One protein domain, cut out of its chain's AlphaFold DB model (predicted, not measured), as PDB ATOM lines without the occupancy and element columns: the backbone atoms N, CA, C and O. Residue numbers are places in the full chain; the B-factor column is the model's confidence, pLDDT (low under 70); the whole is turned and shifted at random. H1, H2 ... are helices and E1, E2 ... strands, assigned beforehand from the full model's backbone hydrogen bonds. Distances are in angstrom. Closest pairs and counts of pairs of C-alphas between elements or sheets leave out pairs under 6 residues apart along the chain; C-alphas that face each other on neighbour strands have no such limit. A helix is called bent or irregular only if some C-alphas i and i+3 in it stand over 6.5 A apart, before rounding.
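What this domain is: This is residues 4 to 134 of the 341 residues of the protein "SPOR domain-containing protein" of Nitrospiraceae bacterium (UniProt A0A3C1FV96). What shape appears first? A wall of five strands, E1 to E5, has H2 and H3 over one face and its other face bare; H1 packs on H2, H3 and H4, and H4 folds back along H3, away from the sheet. What is it made of? The printed part has 131 residues with five named strands, then four named helices; the sheet's order is E1 E2 E3 E4 E5, antiparallel, and the class is mixed. It is compact, with a radius of gyration of the C-alphas of 14.3 A and spans of 41 by 33 by 30 A.

How they stand to each other: How do the strands pair? E1 (residues 4 to 10), E2 (14 to 20), E3 (26 to 31), E4 (36 to 40) and E5 (48 to 53) form a meander, each the antiparallel neighbour of the one before. Within hydrogen-bond range are N 8 and O 16, 2.8 A, N 17 and O 29, 2.9 A, N 30 and O 37, 2.9 A, and N 38 and O 51, 2.8 A. Where are the helices? H1 (56 to 69) only grazes the sheet; on one face, as two layers, H2 (82 to 92) is over E2 and E3 at a height of 8.7 A and H3 (97 to 116) over E4 and E5 at 11.2 A. H4 (119 to 134) forms a helical hairpin with H3, at a shallow tilt of 20 degrees, the closest C-alphas being Ala 114 and Val 122, 6.7 A. H1 touches H2 at a steep tilt of 51 degrees, closest at the C-alphas of Arg 67 and Ser 86, 5.1 A. Are the helix backbones complete? Every O i to N i+4 pair is within hydrogen-bond range in H1 and H2, 14 of 16 in H3 and 11 of 12 in H4.

Where its parts are: Where are the ends? E1 begins at C-alpha 4 (-15.514, -15.132, -22.681) and H4 ends at C-alpha 134 (-32.967, -4.070, -24.721). Which elements are long? E2 measures 20.4 A, H4 22.8 A and H3 30.7 A; H3 is irregular, with C-alphas 113 and 116 7.1 A apart.

The domain as a whole: Is there a cut or a long link? The printed part has no cut, and residues 70 to 81 make the long link from H1 to H2. Where is confidence low? The model's pLDDT is under 70 at residues 42 to 47, 114 to 123 and 130 to 134.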
ATOM      1  N   LEU A   4     -15.899 -13.802 -23.136       97.50
ATOM      2  CA  LEU A   4     -15.514 -15.132 -22.681       97.50
ATOM      3  C   LEU A   4     -14.001 -15.161 -22.417       97.50
ATOM      4  O   LEU A   4     -13.198 -14.860 -23.296       97.50
ATOM      5  N   ILE A   5     -13.609 -15.507 -21.190       97.12
ATOM      6  CA  ILE A   5     -12.200 -15.593 -20.780       97.12
ATOM      7  C   ILE A   5     -11.665 -17.002 -21.000       97.12
ATOM      8  O   ILE A   5     -10.553 -17.181 -21.484       97.12
ATOM      9  N   LYS A   6     -12.434 -18.006 -20.580       97.06
ATOM     10  CA  LYS A   6     -12.088 -19.420 -20.737       97.06
ATOM     11  C   LYS A   6     -13.313 -20.288 -20.539       97.06
ATOM     12  O   LYS A   6     -14.209 -19.932 -19.770       97.06
ATOM     13  N   PHE A   7     -13.291 -21.468 -21.129       97.75
ATOM     14  CA  PHE A   7     -14.281 -22.499 -20.880       97.75
ATOM     15  C   PHE A   7     -13.599 -23.862 -20.735       97.75
ATOM     16  O   PHE A   7     -12.410 -24.022 -21.001       97.75
ATOM     17  N   LEU A   8     -14.344 -24.817 -20.204       96.81
ATOM     18  CA  LEU A   8     -14.009 -26.227 -20.167       96.81
ATOM     19  C   LEU A   8     -15.291 -26.949 -20.539       96.81
ATOM     20  O   LEU A   8     -16.298 -26.783 -19.849       96.81
ATOM     21  N   ASP A   9     -15.238 -27.708 -21.616       95.56
ATOM     22  CA  ASP A   9     -16.369 -28.453 -22.134       95.56
ATOM     23  C   ASP A   9     -15.932 -29.892 -22.386       95.56
ATOM     24  O   ASP A   9     -15.470 -30.255 -23.461       95.56
ATOM     25  N   ASP A  10     -15.943 -30.678 -21.315       93.19
ATOM     26  CA  ASP A  10     -15.392 -32.026 -21.304       93.19
ATOM     27  C   ASP A  10     -16.372 -32.935 -20.561       93.19
ATOM     28  O   ASP A  10     -16.745 -32.678 -19.414       93.19
ATOM     29  N   THR A  11     -16.789 -34.021 -21.208       88.38
ATOM     30  CA  THR A  11     -17.769 -34.968 -20.656       88.38
ATOM     31  C   THR A  11     -17.280 -35.667 -19.381       88.38
ATOM     32  O   THR A  11     -18.092 -36.097 -18.559       88.38
ATOM     33  N   ARG A  12     -15.960 -35.756 -19.171       87.62
ATOM     34  CA  ARG A  12     -15.328 -36.341 -17.978       87.62
ATOM     35  C   ARG A  12     -15.045 -35.292 -16.906       87.62
ATOM     36  O   ARG A  12     -15.270 -35.559 -15.728       87.62
ATOM     37  N   LYS A  13     -14.543 -34.111 -17.290       87.00
ATOM     38  CA  LYS A  13     -14.124 -33.050 -16.344       87.00
ATOM     39  C   LYS A  13     -15.233 -32.046 -16.003       87.00
ATOM     40  O   LYS A  13     -15.047 -31.216 -15.109       87.00
ATOM     41  N   GLY A  14     -16.379 -32.144 -16.670       91.25
ATOM     42  CA  GLY A  14     -17.536 -31.275 -16.502       91.25
ATOM     43  C   GLY A  14     -17.487 -30.029 -17.384       91.25
ATOM     44  O   GLY A  14     -16.527 -29.777 -18.112       91.25
ATOM     45  N   HIS A  15     -18.541 -29.226 -17.274       96.38
ATOM     46  CA  HIS A  15     -18.798 -28.103 -18.168       96.38
ATOM     47  C   HIS A  15     -18.778 -26.789 -17.378       96.38
ATOM     48  O   HIS A  15     -19.511 -26.620 -16.398       96.38
ATOM     49  N   ARG A  16     -17.929 -25.835 -17.764       96.69
ATOM     50  CA  ARG A  16     -17.872 -24.508 -17.136       96.69
ATOM     51  C   ARG A  16     -17.401 -23.429 -18.095       96.69
ATOM     52  O   ARG A  16     -16.525 -23.666 -18.915       96.69
ATOM     53  N   ALA A  17     -17.878 -22.211 -17.887       97.75
ATOM     54  CA  ALA A  17     -17.402 -21.015 -18.569       97.75
ATOM     55  C   ALA A  17     -17.061 -19.923 -17.549       97.75
ATOM     56  O   ALA A  17     -17.650 -19.836 -16.471       97.75
ATOM     57  N   THR A  18     -16.055 -19.114 -17.864       97.12
ATOM     58  CA  THR A  18     -15.700 -17.896 -17.133       97.12
ATOM     59  C   THR A  18     -15.798 -16.728 -18.096       97.12
ATOM     60  O   THR A  18     -15.082 -16.692 -19.094       97.12
ATOM     61  N   ILE A  19     -16.660 -15.776 -17.775       97.25
ATOM     62  CA  ILE A  19     -16.946 -14.588 -18.575       97.25
ATOM     63  C   ILE A  19     -16.517 -13.371 -17.758       97.25
ATOM     64  O   ILE A  19     -16.671 -13.352 -16.538       97.25
ATOM     65  N   ARG A  20     -15.939 -12.365 -18.406       96.62
ATOM     66  CA  ARG A  20     -15.711 -11.043 -17.822       96.62
ATOM     67  C   ARG A  20     -16.833 -10.133 -18.300       96.62
ATOM     68  O   ARG A  20     -16.972  -9.952 -19.503       96.62
ATOM     69  N   MET A  21     -17.617  -9.615 -17.364       95.19
ATOM     70  CA  MET A  21     -18.706  -8.677 -17.638       95.19
ATOM     71  C   MET A  21     -18.156  -7.299 -18.045       95.19
ATOM     72  O   MET A  21     -16.967  -7.024 -17.857       95.19
ATOM     73  N   ASP A  22     -19.021  -6.412 -18.541       93.31
ATOM     74  CA  ASP A  22     -18.655  -5.045 -18.959       93.31
ATOM     75  C   ASP A  22     -17.986  -4.217 -17.865       93.31
ATOM     76  O   ASP A  22     -17.048  -3.468 -18.127       93.31
ATOM     77  N   ASN A  23     -18.425  -4.391 -16.621       90.06
ATOM     78  CA  ASN A  23     -17.854  -3.718 -15.458       90.06
ATOM     79  C   ASN A  23     -16.529  -4.346 -14.972       90.06
ATOM     80  O   ASN A  23     -16.037  -3.991 -13.904       90.06
ATOM     81  N   GLY A  24     -15.973  -5.314 -15.708       92.38
ATOM     82  CA  GLY A  24     -14.759  -6.046 -15.350       92.38
ATOM     83  C   GLY A  24     -14.972  -7.193 -14.356       92.38
ATOM     84  O   GLY A  24     -14.050  -7.995 -14.159       92.38
ATOM     85  N   ASP A  25     -16.167  -7.328 -13.773       91.50
ATOM     86  CA  ASP A  25     -16.444  -8.385 -12.805       91.50
ATOM     87  C   ASP A  25     -16.490  -9.762 -13.491       91.50
ATOM     88  O   ASP A  25     -17.054  -9.924 -14.577       91.50
ATOM     89  N   PRO A  26     -15.940 -10.804 -12.854       93.69
ATOM     90  CA  PRO A  26     -16.020 -12.154 -13.380       93.69
ATOM     91  C   PRO A  26     -17.374 -12.818 -13.071       93.69
ATOM     92  O   PRO A  26     -17.891 -12.752 -11.950       93.69
ATOM     93  N   CYS A  27     -17.895 -13.530 -14.065       95.31
ATOM     94  CA  CYS A  27     -19.075 -14.382 -14.019       95.31
ATOM     95  C   CYS A  27     -18.667 -15.831 -14.308       95.31
ATOM     96  O   CYS A  27     -17.970 -16.103 -15.290       95.31
ATOM     97  N   TRP A  28     -19.086 -16.775 -13.466       95.44
ATOM     98  CA  TRP A  28     -18.862 -18.205 -13.707       95.44
ATOM     99  C   TRP A  28     -20.168 -18.902 -13.985       95.44
ATOM    100  O   TRP A  28     -21.099 -18.787 -13.191       95.44
ATOM    101  N   ILE A  29     -20.168 -19.711 -15.034       97.00
ATOM    102  CA  ILE A  29     -21.228 -20.657 -15.352       97.00
ATOM    103  C   ILE A  29     -20.662 -22.046 -15.091       97.00
ATOM    104  O   ILE A  29     -19.578 -22.382 -15.568       97.00
ATOM    105  N   LEU A  30     -21.370 -22.844 -14.301       96.00
ATOM    106  CA  LEU A  30     -21.014 -24.226 -14.011       96.00
ATOM    107  C   LEU A  30     -22.222 -25.107 -14.298       96.00
ATOM    108  O   LEU A  30     -23.246 -24.963 -13.633       96.00
ATOM    109  N   VAL A  31     -22.066 -26.026 -15.244       96.19
ATOM    110  CA  VAL A  31     -23.054 -27.050 -15.572       96.19
ATOM    111  C   VAL A  31     -22.516 -28.381 -15.052       96.19
ATOM    112  O   VAL A  31     -21.474 -28.883 -15.475       96.19
ATOM    113  N   SER A  32     -23.211 -28.918 -14.061       92.12
ATOM    114  CA  SER A  32     -22.951 -30.231 -13.475       92.12
ATOM    115  C   SER A  32     -23.982 -31.240 -13.977       92.12
ATOM    116  O   SER A  32     -24.952 -30.872 -14.634       92.12
ATOM    117  N   ARG A  33     -23.809 -32.516 -13.617       89.94
ATOM    118  CA  ARG A  33     -24.776 -33.570 -13.967       89.94
ATOM    119  C   ARG A  33     -26.168 -33.335 -13.385       89.94
ATOM    120  O   ARG A  33     -27.127 -33.845 -13.935       89.94
ATOM    121  N   THR A  34     -26.268 -32.612 -12.271       89.75
ATOM    122  CA  THR A  34     -27.513 -32.462 -11.503       89.75
ATOM    123  C   THR A  34     -27.976 -31.023 -11.369       89.75
ATOM    124  O   THR A  34     -28.999 -30.776 -10.754       89.75
ATOM    125  N   SER A  35     -27.212 -30.048 -11.851       93.25
ATOM    126  CA  SER A  35     -27.559 -28.640 -11.663       93.25
ATOM    127  C   SER A  35     -26.745 -27.725 -12.555       93.25
ATOM    128  O   SER A  35     -25.599 -28.031 -12.904       93.25
ATOM    129  N   ILE A  36     -27.302 -26.555 -12.828       96.00
ATOM    130  CA  ILE A  36     -26.571 -25.405 -13.342       96.00
ATOM    131  C   ILE A  36     -26.467 -24.343 -12.248       96.00
ATOM    132  O   ILE A  36     -27.400 -24.116 -11.481       96.00
ATOM    133  N   SER A  37     -25.322 -23.671 -12.165       95.62
ATOM    134  CA  SER A  37     -25.170 -22.509 -11.294       95.62
ATOM    135  C   SER A  37     -24.385 -21.402 -11.971       95.62
ATOM    136  O   SER A  37     -23.373 -21.658 -12.625       95.62
ATOM    137  N   ILE A  38     -24.832 -20.170 -11.749       96.06
ATOM    138  CA  ILE A  38     -24.177 -18.952 -12.209       96.06
ATOM    139  C   ILE A  38     -23.834 -18.106 -10.987       96.06
ATOM    140  O   ILE A  38     -24.658 -17.904 -10.091       96.06
ATOM    141  N   LYS A  39     -22.578 -17.671 -10.894       94.62
ATOM    142  CA  LYS A  39     -22.021 -17.051  -9.683       94.62
ATOM    143  C   LYS A  39     -21.239 -15.781  -9.997       94.62
ATOM    144  O   LYS A  39     -20.519 -15.735 -10.996       94.62
ATOM    145  N   LYS A  40     -21.307 -14.814  -9.073       91.31
ATOM    146  CA  LYS A  40     -20.407 -13.655  -9.005       91.31
ATOM    147  C   LYS A  40     -19.199 -13.971  -8.113       91.31
ATOM    148  O   LYS A  40     -19.368 -14.484  -7.015       91.31
ATOM    149  N   SER A  41     -18.009 -13.598  -8.581       76.38
ATOM    150  CA  SER A  41     -16.673 -13.734  -7.952       76.38
ATOM    151  C   SER A  41     -16.249 -15.123  -7.396       76.38
ATOM    152  O   SER A  41     -17.048 -15.938  -6.944       76.38
ATOM    153  N   LYS A  42     -14.934 -15.396  -7.390       54.69
ATOM    154  CA  LYS A  42     -14.305 -16.545  -6.695       54.69
ATOM    155  C   LYS A  42     -13.859 -16.159  -5.274       54.69
ATOM    156  O   LYS A  42     -13.440 -17.029  -4.512       54.69
ATOM    157  N   VAL A  43     -13.918 -14.869  -4.921       51.91
ATOM    158  CA  VAL A  43     -13.371 -14.349  -3.660       51.91
ATOM    159  C   VAL A  43     -14.191 -14.848  -2.462       51.91
ATOM    160  O   VAL A  43     -15.419 -14.857  -2.443       51.91
ATOM    161  N   ARG A  44     -13.452 -15.345  -1.473       45.97
ATOM    162  CA  ARG A  44     -13.745 -16.525  -0.653       45.97
ATOM    163  C   ARG A  44     -14.670 -16.295   0.555       45.97
ATOM    164  O   ARG A  44     -14.647 -17.127   1.452       45.97
ATOM    165  N   LEU A  45     -15.481 -15.232   0.605       48.12
ATOM    166  CA  LEU A  45     -16.337 -14.974   1.783       48.12
ATOM    167  C   LEU A  45     -17.839 -14.812   1.529       48.12
ATOM    168  O   LEU A  45     -18.607 -15.118   2.433       48.12
ATOM    169  N   PHE A  46     -18.302 -14.463   0.326       47.31
ATOM    170  CA  PHE A  46     -19.744 -14.372   0.062       47.31
ATOM    171  C   PHE A  46     -20.068 -14.863  -1.351       47.31
ATOM    172  O   PHE A  46     -19.989 -14.118  -2.324       47.31
ATOM    173  N   LYS A  47     -20.425 -16.154  -1.464       54.19
ATOM    174  CA  LYS A  47     -20.946 -16.778  -2.694       54.19
ATOM    175  C   LYS A  47     -22.301 -16.156  -3.044       54.19
ATOM    176  O   LYS A  47     -23.341 -16.721  -2.708       54.19
ATOM    177  N   SER A  48     -22.308 -15.029  -3.742       78.38
ATOM    178  CA  SER A  48     -23.523 -14.519  -4.379       78.38
ATOM    179  C   SER A  48     -23.806 -15.394  -5.603       78.38
ATOM    180  O   SER A  48     -23.298 -15.165  -6.704       78.38
ATOM    181  N   LYS A  49     -24.559 -16.482  -5.385       91.00
ATOM    182  CA  LYS A  49     -25.178 -17.226  -6.485       91.00
ATOM    183  C   LYS A  49     -26.171 -16.274  -7.137       91.00
ATOM    184  O   LYS A  49     -27.068 -15.781  -6.465       91.00
ATOM    185  N   LEU A  50     -25.961 -15.995  -8.413       92.38
ATOM    186  CA  LEU A  50     -26.886 -15.189  -9.202       92.38
ATOM    187  C   LEU A  50     -28.077 -16.041  -9.613       92.38
ATOM    188  O   LEU A  50     -29.200 -15.563  -9.660       92.38
ATOM    189  N   TYR A  51     -27.805 -17.314  -9.889       94.94
ATOM    190  CA  TYR A  51     -28.794 -18.244 -10.377       94.94
ATOM    191  C   TYR A  51     -28.356 -19.688 -10.092       94.94
ATOM    192  O   TYR A  51     -27.167 -20.017 -10.174       94.94
ATOM    193  N   GLU A  52     -29.300 -20.546  -9.722       95.25
ATOM    194  CA  GLU A  52     -29.078 -21.975  -9.508       95.25
ATOM    195  C   GLU A  52     -30.364 -22.738  -9.806       95.25
ATOM    196  O   GLU A  52     -31.403 -22.444  -9.223       95.25
ATOM    197  N   GLU A  53     -30.266 -23.747 -10.666       95.56
ATOM    198  CA  GLU A  53     -31.341 -24.707 -10.896       95.56
ATOM    199  C   GLU A  53     -30.799 -26.122 -10.731       95.56
ATOM    200  O   GLU A  53     -29.721 -26.454 -11.225       95.56
ATOM    201  N   LYS A  54     -31.557 -26.938  -9.999       94.75
ATOM    202  CA  LYS A  54     -31.253 -28.338  -9.686       94.75
ATOM    203  C   LYS A  54     -32.057 -29.310 -10.549       94.75
ATOM    204  O   LYS A  54     -31.753 -30.495 -10.594       94.75
ATOM    205  N   ASP A  55     -33.098 -28.832 -11.214       93.75
ATOM    206  CA  ASP A  55     -33.866 -29.618 -12.164       93.75
ATOM    207  C   ASP A  55     -33.200 -29.586 -13.550       93.75
ATOM    208  O   ASP A  55     -33.141 -28.554 -14.232       93.75
ATOM    209  N   ILE A  56     -32.682 -30.742 -13.968       91.94
ATOM    210  CA  ILE A  56     -31.995 -30.923 -15.252       91.94
ATOM    211  C   ILE A  56     -32.956 -30.680 -16.420       91.94
ATOM    212  O   ILE A  56     -32.560 -30.080 -17.419       91.94
ATOM    213  N   TYR A  57     -34.219 -31.097 -16.296       91.81
ATOM    214  CA  TYR A  57     -35.206 -30.949 -17.363       91.81
ATOM    215  C   TYR A  57     -35.543 -29.475 -17.583       91.81
ATOM    216  O   TYR A  57     -35.488 -28.980 -18.710       91.81
ATOM    217  N   LYS A  58     -35.793 -28.735 -16.495       93.62
ATOM    218  CA  LYS A  58     -36.001 -27.284 -16.591       93.62
ATOM    219  C   LYS A  58     -34.778 -26.572 -17.149       93.62
ATOM    220  O   LYS A  58     -34.923 -25.668 -17.961       93.62
ATOM    221  N   THR A  59     -33.584 -27.005 -16.750       94.88
ATOM    222  CA  THR A  59     -32.324 -26.453 -17.260       94.88
ATOM    223  C   THR A  59     -32.186 -26.662 -18.766       94.88
ATOM    224  O   THR A  59     -31.826 -25.727 -19.477       94.88
ATOM    225  N   ALA A  60     -32.496 -27.859 -19.269       94.75
ATOM    226  CA  ALA A  60     -32.462 -28.155 -20.698       94.75
ATOM    227  C   ALA A  60     -33.480 -27.304 -21.474       94.75
ATOM    228  O   ALA A  60     -33.120 -26.674 -22.466       94.75
ATOM    229  N   LYS A  61     -34.717 -27.197 -20.974       94.69
ATOM    230  CA  LYS A  61     -35.767 -26.374 -21.596       94.69
ATOM    231  C   LYS A  61     -35.425 -24.879 -21.574       94.69
ATOM    232  O   LYS A  61     -35.652 -24.167 -22.550       94.69
ATOM    233  N   ALA A  62     -34.817 -24.401 -20.487       95.38
ATOM    234  CA  ALA A  62     -34.297 -23.041 -20.394       95.38
ATOM    235  C   ALA A  62     -33.153 -22.808 -21.388       95.38
ATOM    236  O   ALA A  62     -33.154 -21.790 -22.069       95.38
ATOM    237  N   ALA A  63     -32.218 -23.751 -21.532       96.56
ATOM    238  CA  ALA A  63     -31.149 -23.654 -22.525       96.56
ATOM    239  C   ALA A  63     -31.692 -23.602 -23.960       96.56
ATOM    240  O   ALA A  63     -31.196 -22.824 -24.773       96.56
ATOM    241  N   GLU A  64     -32.712 -24.397 -24.280       95.12
ATOM    242  CA  GLU A  64     -33.373 -24.354 -25.585       95.12
ATOM    243  C   GLU A  64     -34.054 -23.003 -25.824       95.12
ATOM    244  O   GLU A  64     -33.854 -22.382 -26.865       95.12
ATOM    245  N   THR A  65     -34.773 -22.499 -24.821       94.25
ATOM    246  CA  THR A  65     -35.424 -21.185 -24.880       94.25
ATOM    247  C   THR A  65     -34.399 -20.066 -25.081       94.25
ATOM    248  O   THR A  65     -34.559 -19.224 -25.957       94.25
ATOM    249  N   LEU A  66     -33.298 -20.083 -24.324       96.12
ATOM    250  CA  LEU A  66     -32.203 -19.120 -24.464       96.12
ATOM    251  C   LEU A  66     -31.543 -19.195 -25.846       96.12
ATOM    252  O   LEU A  66     -31.211 -18.159 -26.410       96.12
ATOM    253  N   ARG A  67     -31.392 -20.397 -26.416       95.75
ATOM    254  CA  ARG A  67     -30.867 -20.584 -27.779       95.75
ATOM    255  C   ARG A  67     -31.751 -19.913 -28.830       95.75
ATOM    256  O   ARG A  67     -31.232 -19.380 -29.800       95.75
ATOM    257  N   LEU A  68     -33.069 -19.964 -28.647       93.69
ATOM    258  CA  LEU A  68     -34.029 -19.334 -29.556       93.69
ATOM    259  C   LEU A  68     -34.083 -17.813 -29.374       93.69
ATOM    260  O   LEU A  68     -34.298 -17.098 -30.347       93.69
ATOM    261  N   LEU A  69     -33.870 -17.319 -28.150       93.00
ATOM    262  CA  LEU A  69     -33.832 -15.882 -27.861       93.00
ATOM    263  C   LEU A  69     -32.567 -15.198 -28.387       93.00
ATOM    264  O   LEU A  69     -32.633 -14.046 -28.801       93.00
ATOM    265  N   TYR A  70     -31.434 -15.899 -28.385       95.06
ATOM    266  CA  TYR A  70     -30.144 -15.367 -28.819       95.06
ATOM    267  C   TYR A  70     -29.630 -16.132 -30.036       95.06
ATOM    268  O   TYR A  70     -28.820 -17.053 -29.903       95.06
ATOM    269  N   LEU A  71     -30.118 -15.736 -31.215       94.12
ATOM    270  CA  LEU A  71     -29.722 -16.321 -32.502       94.12
ATOM    271  C   LEU A  71     -28.259 -16.022 -32.851       94.12
ATOM    272  O   LEU A  71     -27.582 -16.874 -33.421       94.12
ATOM    273  N   ASP A  72     -27.773 -14.841 -32.467       95.94
ATOM    274  CA  ASP A  72     -26.376 -14.458 -32.649       95.94
ATOM    275  C   ASP A  72     -25.496 -15.229 -31.665       95.94
ATOM    276  O   ASP A  72     -25.557 -15.011 -30.448       95.94
ATOM    277  N   ASP A  73     -24.683 -16.141 -32.196       96.31
ATOM    278  CA  ASP A  73     -23.783 -16.988 -31.420       96.31
ATOM    279  C   ASP A  73     -22.444 -16.282 -31.165       96.31
ATOM    280  O   ASP A  73     -21.585 -16.180 -32.040       96.31
ATOM    281  N   LEU A  74     -22.262 -15.795 -29.938       97.06
ATOM    282  CA  LEU A  74     -21.024 -15.181 -29.453       97.06
ATOM    283  C   LEU A  74     -20.061 -16.207 -28.834       97.06
ATOM    284  O   LEU A  74     -19.022 -15.832 -28.279       97.06
ATOM    285  N   THR A  75     -20.412 -17.495 -28.856       97.69
ATOM    286  CA  THR A  75     -19.603 -18.558 -28.255       97.69
ATOM    287  C   THR A  75     -18.662 -19.208 -29.275       97.69
ATOM    288  O   THR A  75     -18.941 -19.227 -30.471       97.69
ATOM    289  N   PRO A  76     -17.511 -19.736 -28.825       97.44
ATOM    290  CA  PRO A  76     -16.568 -20.424 -29.700       97.44
ATOM    291  C   PRO A  76     -17.150 -21.738 -30.248       97.44
ATOM    292  O   PRO A  76     -17.892 -22.437 -29.550       97.44
ATOM    293  N   ALA A  77     -16.773 -22.104 -31.476       96.50
ATOM    294  CA  ALA A  77     -17.261 -23.309 -32.156       96.50
ATOM    295  C   ALA A  77     -16.872 -24.611 -31.431       96.50
ATOM    296  O   ALA A  77     -17.546 -25.630 -31.566       96.50
ATOM    297  N   GLU A  78     -15.809 -24.580 -30.626       97.06
ATOM    298  CA  GLU A  78     -15.334 -25.719 -29.845       97.06
ATOM    299  C   GLU A  78     -16.220 -26.028 -28.621       97.06
ATOM    300  O   GLU A  78     -16.056 -27.082 -28.008       97.06
ATOM    301  N   MET A  79     -17.162 -25.148 -28.252       97.75
ATOM    302  CA  MET A  79     -18.130 -25.392 -27.176       97.75
ATOM    303  C   MET A  79     -19.279 -26.281 -27.681       97.75
ATOM    304  O   MET A  79     -20.181 -25.820 -28.376       97.75
ATOM    305  N   GLN A  80     -19.243 -27.565 -27.320       96.25
ATOM    306  CA  GLN A  80     -20.152 -28.617 -27.786       96.25
ATOM    307  C   GLN A  80     -21.381 -28.819 -26.894       96.25
ATOM    308  O   GLN A  80     -22.432 -29.240 -27.370       96.25
ATOM    309  N   SER A  81     -21.275 -28.557 -25.589       96.50
ATOM    310  CA  SER A  81     -22.373 -28.749 -24.645       96.50
ATOM    311  C   SER A  81     -23.484 -27.744 -24.939       96.50
ATOM    312  O   SER A  81     -23.291 -26.550 -24.697       96.50
ATOM    313  N   PRO A  82     -24.674 -28.186 -25.391       96.56
ATOM    314  CA  PRO A  82     -25.734 -27.270 -25.806       96.56
ATOM    315  C   PRO A  82     -26.221 -26.414 -24.635       96.56
ATOM    316  O   PRO A  82     -26.471 -25.223 -24.790       96.56
ATOM    317  N   VAL A  83     -26.278 -26.996 -23.433       97.00
ATOM    318  CA  VAL A  83     -26.657 -26.271 -22.216       97.00
ATOM    319  C   VAL A  83     -25.614 -25.210 -21.879       97.00
ATOM    320  O   VAL A  83     -25.967 -24.049 -21.685       97.00
ATOM    321  N   LEU A  84     -24.326 -25.572 -21.829       97.62
ATOM    322  CA  LEU A  84     -23.284 -24.590 -21.530       97.62
ATOM    323  C   LEU A  84     -23.262 -23.480 -22.585       97.62
ATOM    324  O   LEU A  84     -23.149 -22.310 -22.218       97.62
ATOM    325  N   LYS A  85     -23.414 -23.845 -23.861       98.06
ATOM    326  CA  LYS A  85     -23.403 -22.937 -25.003       98.06
ATOM    327  C   LYS A  85     -24.524 -21.911 -24.925       98.06
ATOM    328  O   LYS A  85     -24.235 -20.720 -24.883       98.06
ATOM    329  N   SER A  86     -25.775 -22.347 -24.778       98.12
ATOM    330  CA  SER A  86     -26.923 -21.437 -24.686       98.12
ATOM    331  C   SER A  86     -26.817 -20.465 -23.513       98.12
ATOM    332  O   SER A  86     -27.040 -19.267 -23.674       98.12
ATOM    333  N   PHE A  87     -26.448 -20.960 -22.328       98.00
ATOM    334  CA  PHE A  87     -26.299 -20.105 -21.150       98.00
ATOM    335  C   PHE A  87     -25.111 -19.146 -21.282       98.00
ATOM    336  O   PHE A  87     -25.210 -17.993 -20.870       98.00
ATOM    337  N   THR A  88     -23.996 -19.592 -21.862       98.31
ATOM    338  CA  THR A  88     -22.837 -18.727 -22.122       98.31
ATOM    339  C   THR A  88     -23.200 -17.639 -23.121       98.31
ATOM    340  O   THR A  88     -22.921 -16.475 -22.845       98.31
ATOM    341  N   ASN A  89     -23.867 -17.991 -24.223       98.25
ATOM    342  CA  ASN A  89     -24.282 -17.036 -25.243       98.25
ATOM    343  C   ASN A  89     -25.195 -15.957 -24.649       98.25
ATOM    344  O   ASN A  89     -24.898 -14.770 -24.731       98.25
ATOM    345  N   ALA A  90     -26.236 -16.375 -23.927       97.75
ATOM    346  CA  ALA A  90     -27.159 -15.466 -23.255       97.75
ATOM    347  C   ALA A  90     -26.456 -14.500 -22.284       97.75
ATOM    348  O   ALA A  90     -26.761 -13.310 -22.244       97.75
ATOM    349  N   VAL A  91     -25.478 -14.990 -21.512       97.44
ATOM    350  CA  VAL A  91     -24.710 -14.146 -20.583       97.44
ATOM    351  C   VAL A  91     -23.778 -13.179 -21.318       97.44
ATOM    352  O   VAL A  91     -23.579 -12.067 -20.835       97.44
ATOM    353  N   LEU A  92     -23.226 -13.553 -22.476       97.62
ATOM    354  CA  LEU A  92     -22.405 -12.652 -23.297       97.62
ATOM    355  C   LEU A  92     -23.213 -11.474 -23.863       97.62
ATOM    356  O   LEU A  92     -22.658 -10.391 -24.026       97.62
ATOM    357  N   HIS A  93     -24.518 -11.659 -24.075       97.06
ATOM    358  CA  HIS A  93     -25.448 -10.590 -24.460       97.06
ATOM    359  C   HIS A  93     -25.875  -9.678 -23.297       97.06
ATOM    360  O   HIS A  93     -26.432  -8.607 -23.529       97.06
ATOM    361  N   CYS A  94     -25.605 -10.059 -22.045       95.81
ATOM    362  CA  CYS A  94     -25.921  -9.245 -20.870       95.81
ATOM    363  C   CYS A  94     -24.772  -8.282 -20.529       95.81
ATOM    364  O   CYS A  94     -23.599  -8.672 -20.508       95.81
ATOM    365  N   ARG A  95     -25.104  -7.038 -20.164       93.62
ATOM    366  CA  ARG A  95     -24.127  -6.014 -19.744       93.62
ATOM    367  C   ARG A  95     -23.849  -6.054 -18.246       93.62
ATOM    368  O   ARG A  95     -22.749  -5.739 -17.791       93.62
ATOM    369  N   SER A  96     -24.840  -6.467 -17.459       94.31
ATOM    370  CA  SER A  96     -24.786  -6.452 -15.997       94.31
ATOM    371  C   SER A  96     -25.287  -7.754 -15.371       94.31
ATOM    372  O   SER A  96     -26.013  -8.537 -15.978       94.31
ATOM    373  N   PHE A  97     -24.934  -7.992 -14.104       94.31
ATOM    374  CA  PHE A  97     -25.483  -9.131 -13.358       94.31
ATOM    375  C   PHE A  97     -26.990  -9.024 -13.119       94.31
ATOM    376  O   PHE A  97     -27.655 -10.051 -13.034       94.31
ATOM    377  N   ALA A  98     -27.524  -7.804 -13.004       92.06
ATOM    378  CA  ALA A  98     -28.956  -7.586 -12.841       92.06
ATOM    379  C   ALA A  98     -29.721  -8.073 -14.078       92.06
ATOM    380  O   ALA A  98     -30.707  -8.787 -13.932       92.06
ATOM    381  N   GLU A  99     -29.213  -7.781 -15.279       94.44
ATOM    382  CA  GLU A  99     -29.772  -8.309 -16.529       94.44
ATOM    383  C   GLU A  99     -29.740  -9.834 -16.571       94.44
ATOM    384  O   GLU A  99     -30.756 -10.433 -16.900       94.44
ATOM    385  N   ILE A 100     -28.632 -10.467 -16.162       95.31
ATOM    386  CA  ILE A 100     -28.547 -11.936 -16.096       95.31
ATOM    387  C   ILE A 100     -29.647 -12.501 -15.191       95.31
ATOM    388  O   ILE A 100     -30.342 -13.440 -15.570       95.31
ATOM    389  N   VAL A 101     -29.814 -11.946 -13.987       94.94
ATOM    390  CA  VAL A 101     -30.822 -12.425 -13.028       94.94
ATOM    391  C   VAL A 101     -32.232 -12.228 -13.581       94.94
ATOM    392  O   VAL A 101     -33.030 -13.164 -13.551       94.94
ATOM    393  N   THR A 102     -32.535 -11.047 -14.121       93.56
ATOM    394  CA  THR A 102     -33.852 -10.739 -14.694       93.56
ATOM    395  C   THR A 102     -34.163 -11.621 -15.899       93.56
ATOM    396  O   THR A 102     -35.258 -12.172 -15.973       93.56
ATOM    397  N   LEU A 103     -33.201 -11.813 -16.802       95.38
ATOM    398  CA  LEU A 103     -33.329 -12.683 -17.969       95.38
ATOM    399  C   LEU A 103     -33.661 -14.116 -17.551       95.38
ATOM    400  O   LEU A 103     -34.643 -14.692 -18.014       95.38
ATOM    401  N   LEU A 104     -32.857 -14.690 -16.655       95.19
ATOM    402  CA  LEU A 104     -33.012 -16.084 -16.253       95.19
ATOM    403  C   LEU A 104     -34.293 -16.300 -15.454       95.19
ATOM    404  O   LEU A 104     -35.018 -17.256 -15.715       95.19
ATOM    405  N   HIS A 105     -34.631 -15.399 -14.531       93.00
ATOM    406  CA  HIS A 105     -35.912 -15.468 -13.832       93.00
ATOM    407  C   HIS A 105     -37.101 -15.301 -14.784       93.00
ATOM    408  O   HIS A 105     -38.092 -16.009 -14.622       93.00
ATOM    409  N   GLY A 106     -36.996 -14.426 -15.790       92.62
ATOM    410  CA  GLY A 106     -38.011 -14.252 -16.826       92.62
ATOM    411  C   GLY A 106     -38.255 -15.544 -17.603       92.62
ATOM    412  O   GLY A 106     -39.382 -16.035 -17.637       92.62
ATOM    413  N   VAL A 107     -37.190 -16.158 -18.130       93.31
ATOM    414  CA  VAL A 107     -37.269 -17.453 -18.828       93.31
ATOM    415  C   VAL A 107     -37.934 -18.505 -17.942       93.31
ATOM    416  O   VAL A 107     -38.874 -19.166 -18.374       93.31
ATOM    417  N   TYR A 108     -37.528 -18.623 -16.678       89.00
ATOM    418  CA  TYR A 108     -38.116 -19.607 -15.768       89.00
ATOM    419  C   TYR A 108     -39.580 -19.356 -15.456       89.00
ATOM    420  O   TYR A 108     -40.378 -20.293 -15.426       89.00
ATOM    421  N   HIS A 109     -39.945 -18.103 -15.223       87.81
ATOM    422  CA  HIS A 109     -41.320 -17.728 -14.957       87.81
ATOM    423  C   HIS A 109     -42.227 -18.044 -16.156       87.81
ATOM    424  O   HIS A 109     -43.327 -18.563 -15.968       87.81
ATOM    425  N   HIS A 110     -41.741 -17.830 -17.384       84.25
ATOM    426  CA  HIS A 110     -42.446 -18.242 -18.597       84.25
ATOM    427  C   HIS A 110     -42.548 -19.761 -18.726       84.25
ATOM    428  O   HIS A 110     -43.634 -20.267 -18.986       84.25
ATOM    429  N   LEU A 111     -41.473 -20.506 -18.456       85.50
ATOM    430  CA  LEU A 111     -41.512 -21.972 -18.469       85.50
ATOM    431  C   LEU A 111     -42.498 -22.551 -17.448       85.50
ATOM    432  O   LEU A 111     -43.116 -23.577 -17.717       85.50
ATOM    433  N   HIS A 112     -42.650 -21.890 -16.301       79.19
ATOM    434  CA  HIS A 112     -43.593 -22.271 -15.253       79.19
ATOM    435  C   HIS A 112     -45.055 -21.955 -15.586       79.19
ATOM    436  O   HIS A 112     -45.936 -22.660 -15.106       79.19
ATOM    437  N   ARG A 113     -45.326 -20.918 -16.386       77.81
ATOM    438  CA  ARG A 113     -46.677 -20.644 -16.907       77.81
ATOM    439  C   ARG A 113     -47.029 -21.554 -18.080       77.81
ATOM    440  O   ARG A 113     -48.128 -22.089 -18.134       77.81
ATOM    441  N   ALA A 114     -46.060 -21.800 -18.955       68.06
ATOM    442  CA  ALA A 114     -46.223 -22.567 -20.182       68.06
ATOM    443  C   ALA A 114     -46.447 -24.073 -19.981       68.06
ATOM    444  O   ALA A 114     -46.613 -24.795 -20.958       68.06
ATOM    445  N   THR A 115     -46.466 -24.592 -18.749       64.25
ATOM    446  CA  THR A 115     -46.796 -26.005 -18.484       64.25
ATOM    447  C   THR A 115     -48.240 -26.398 -18.856       64.25
ATOM    448  O   THR A 115     -48.627 -27.530 -18.590       64.25
ATOM    449  N   GLY A 116     -49.005 -25.520 -19.521       56.88
ATOM    450  CA  GLY A 116     -50.275 -25.831 -20.189       56.88
ATOM    451  C   GLY A 116     -50.557 -25.052 -21.489       56.88
ATOM    452  O   GLY A 116     -51.684 -25.112 -21.966       56.88
ATOM    453  N   GLU A 117     -49.586 -24.328 -22.065       54.78
ATOM    454  CA  GLU A 117     -49.782 -23.459 -23.249       54.78
ATOM    455  C   GLU A 117     -48.862 -23.860 -24.422       54.78
ATOM    456  O   GLU A 117     -47.806 -24.467 -24.223       54.78
ATOM    457  N   ALA A 118     -49.266 -23.538 -25.657       59.16
ATOM    458  CA  ALA A 118     -48.547 -23.898 -26.881       59.16
ATOM    459  C   ALA A 118     -47.196 -23.161 -27.013       59.16
ATOM    460  O   ALA A 118     -47.081 -21.970 -26.727       59.16
ATOM    461  N   SER A 119     -46.160 -23.859 -27.497       60.97
ATOM    462  CA  SER A 119     -44.774 -23.357 -27.553       60.97
ATOM    463  C   SER A 119     -44.567 -22.069 -28.370       60.97
ATOM    464  O   SER A 119     -43.591 -21.362 -28.123       60.97
ATOM    465  N   SER A 120     -45.443 -21.744 -29.329       64.25
ATOM    466  CA  SER A 120     -45.344 -20.528 -30.159       64.25
ATOM    467  C   SER A 120     -45.583 -19.247 -29.362       64.25
ATOM    468  O   SER A 120     -44.837 -18.276 -29.499       64.25
ATOM    469  N   ASP A 121     -46.576 -19.265 -28.478       65.50
ATOM    470  CA  ASP A 121     -47.044 -18.074 -27.762       65.50
ATOM    471  C   ASP A 121     -46.034 -17.667 -26.682       65.50
ATOM    472  O   ASP A 121     -45.789 -16.487 -26.417       65.50
ATOM    473  N   VAL A 122     -45.344 -18.669 -26.129       65.56
ATOM    474  CA  VAL A 122     -44.247 -18.506 -25.173       65.56
ATOM    475  C   VAL A 122     -43.073 -17.763 -25.807       65.56
ATOM    476  O   VAL A 122     -42.504 -16.866 -25.183       65.56
ATOM    477  N   LEU A 123     -42.718 -18.102 -27.049       66.06
ATOM    478  CA  LEU A 123     -41.611 -17.461 -27.762       66.06
ATOM    479  C   LEU A 123     -41.945 -16.021 -28.150       66.06
ATOM    480  O   LEU A 123     -41.080 -15.153 -28.045       66.06
ATOM    481  N   GLN A 124     -43.193 -15.745 -28.532       73.38
ATOM    482  CA  GLN A 124     -43.639 -14.390 -28.854       73.38
ATOM    483  C   GLN A 124     -43.704 -13.486 -27.611       73.38
ATOM    484  O   GLN A 124     -43.314 -12.320 -27.664       73.38
ATOM    485  N   SER A 125     -44.135 -14.019 -26.465       71.12
ATOM    486  CA  SER A 125     -44.131 -13.272 -25.201       71.12
ATOM    487  C   SER A 125     -42.706 -12.989 -24.704       71.12
ATOM    488  O   SER A 125     -42.399 -11.873 -24.277       71.12
ATOM    489  N   LEU A 126     -41.807 -13.971 -24.820       70.62
ATOM    490  CA  LEU A 126     -40.405 -13.809 -24.436       70.62
ATOM    491  C   LEU A 126     -39.631 -12.882 -25.375       70.62
ATOM    492  O   LEU A 126     -38.789 -12.127 -24.893       70.62
ATOM    493  N   SER A 127     -39.903 -12.897 -26.683       71.94
ATOM    494  CA  SER A 127     -39.265 -11.965 -27.621       71.94
ATOM    495  C   SER A 127     -39.685 -10.520 -27.339       71.94
ATOM    496  O   SER A 127     -38.840  -9.627 -27.338       71.94
ATOM    497  N   TYR A 128     -40.954 -10.294 -26.980       73.94
ATOM    498  CA  TYR A 128     -41.438  -8.988 -26.529       73.94
ATOM    499  C   TYR A 128     -40.779  -8.547 -25.209       73.94
ATOM    500  O   TYR A 128     -40.337  -7.402 -25.071       73.94
ATOM    501  N   PHE A 129     -40.639  -9.465 -24.246       72.81
ATOM    502  CA  PHE A 129     -39.915  -9.205 -22.997       72.81
ATOM    503  C   PHE A 129     -38.428  -8.893 -23.241       72.81
ATOM    504  O   PHE A 129     -37.860  -7.989 -22.631       72.81
ATOM    505  N   HIS A 130     -37.784  -9.600 -24.168       69.19
ATOM    506  CA  HIS A 130     -36.394  -9.342 -24.526       69.19
ATOM    507  C   HIS A 130     -36.224  -7.980 -25.214       69.19
ATOM    508  O   HIS A 130     -35.358  -7.197 -24.821       69.19
ATOM    509  N   GLY A 131     -37.099  -7.651 -26.171       69.31
ATOM    510  CA  GLY A 131     -37.098  -6.351 -26.842       69.31
ATOM    511  C   GLY A 131     -37.304  -5.187 -25.869       69.31
ATOM    512  O   GLY A 131     -36.610  -4.176 -25.958       69.31
ATOM    513  N   THR A 132     -38.184  -5.344 -24.874       68.94
ATOM    514  CA  THR A 132     -38.387  -4.328 -23.822       68.94
ATOM    515  C   THR A 132     -37.180  -4.185 -22.890       68.94
ATOM    516  O   THR A 132     -36.844  -3.065 -22.506       68.94
ATOM    517  N   MET A 133     -36.463  -5.272 -22.585       62.00
ATOM    518  CA  MET A 133     -35.213  -5.220 -21.811       62.00
ATOM    519  C   MET A 133     -34.079  -4.512 -22.564       62.00
ATOM    520  O   MET A 133     -33.297  -3.786 -21.953       62.00
ATOM    521  N   GLN A 134     -33.995  -4.694 -23.883       62.97
ATOM    522  CA  GLN A 134     -32.967  -4.070 -24.721       62.97
ATOM    523  C   GLN A 134     -33.272  -2.592 -25.024       62.97
ATOM    524  O   GLN A 134     -32.349  -1.798 -25.210       62.97
TER     525      GLN A 134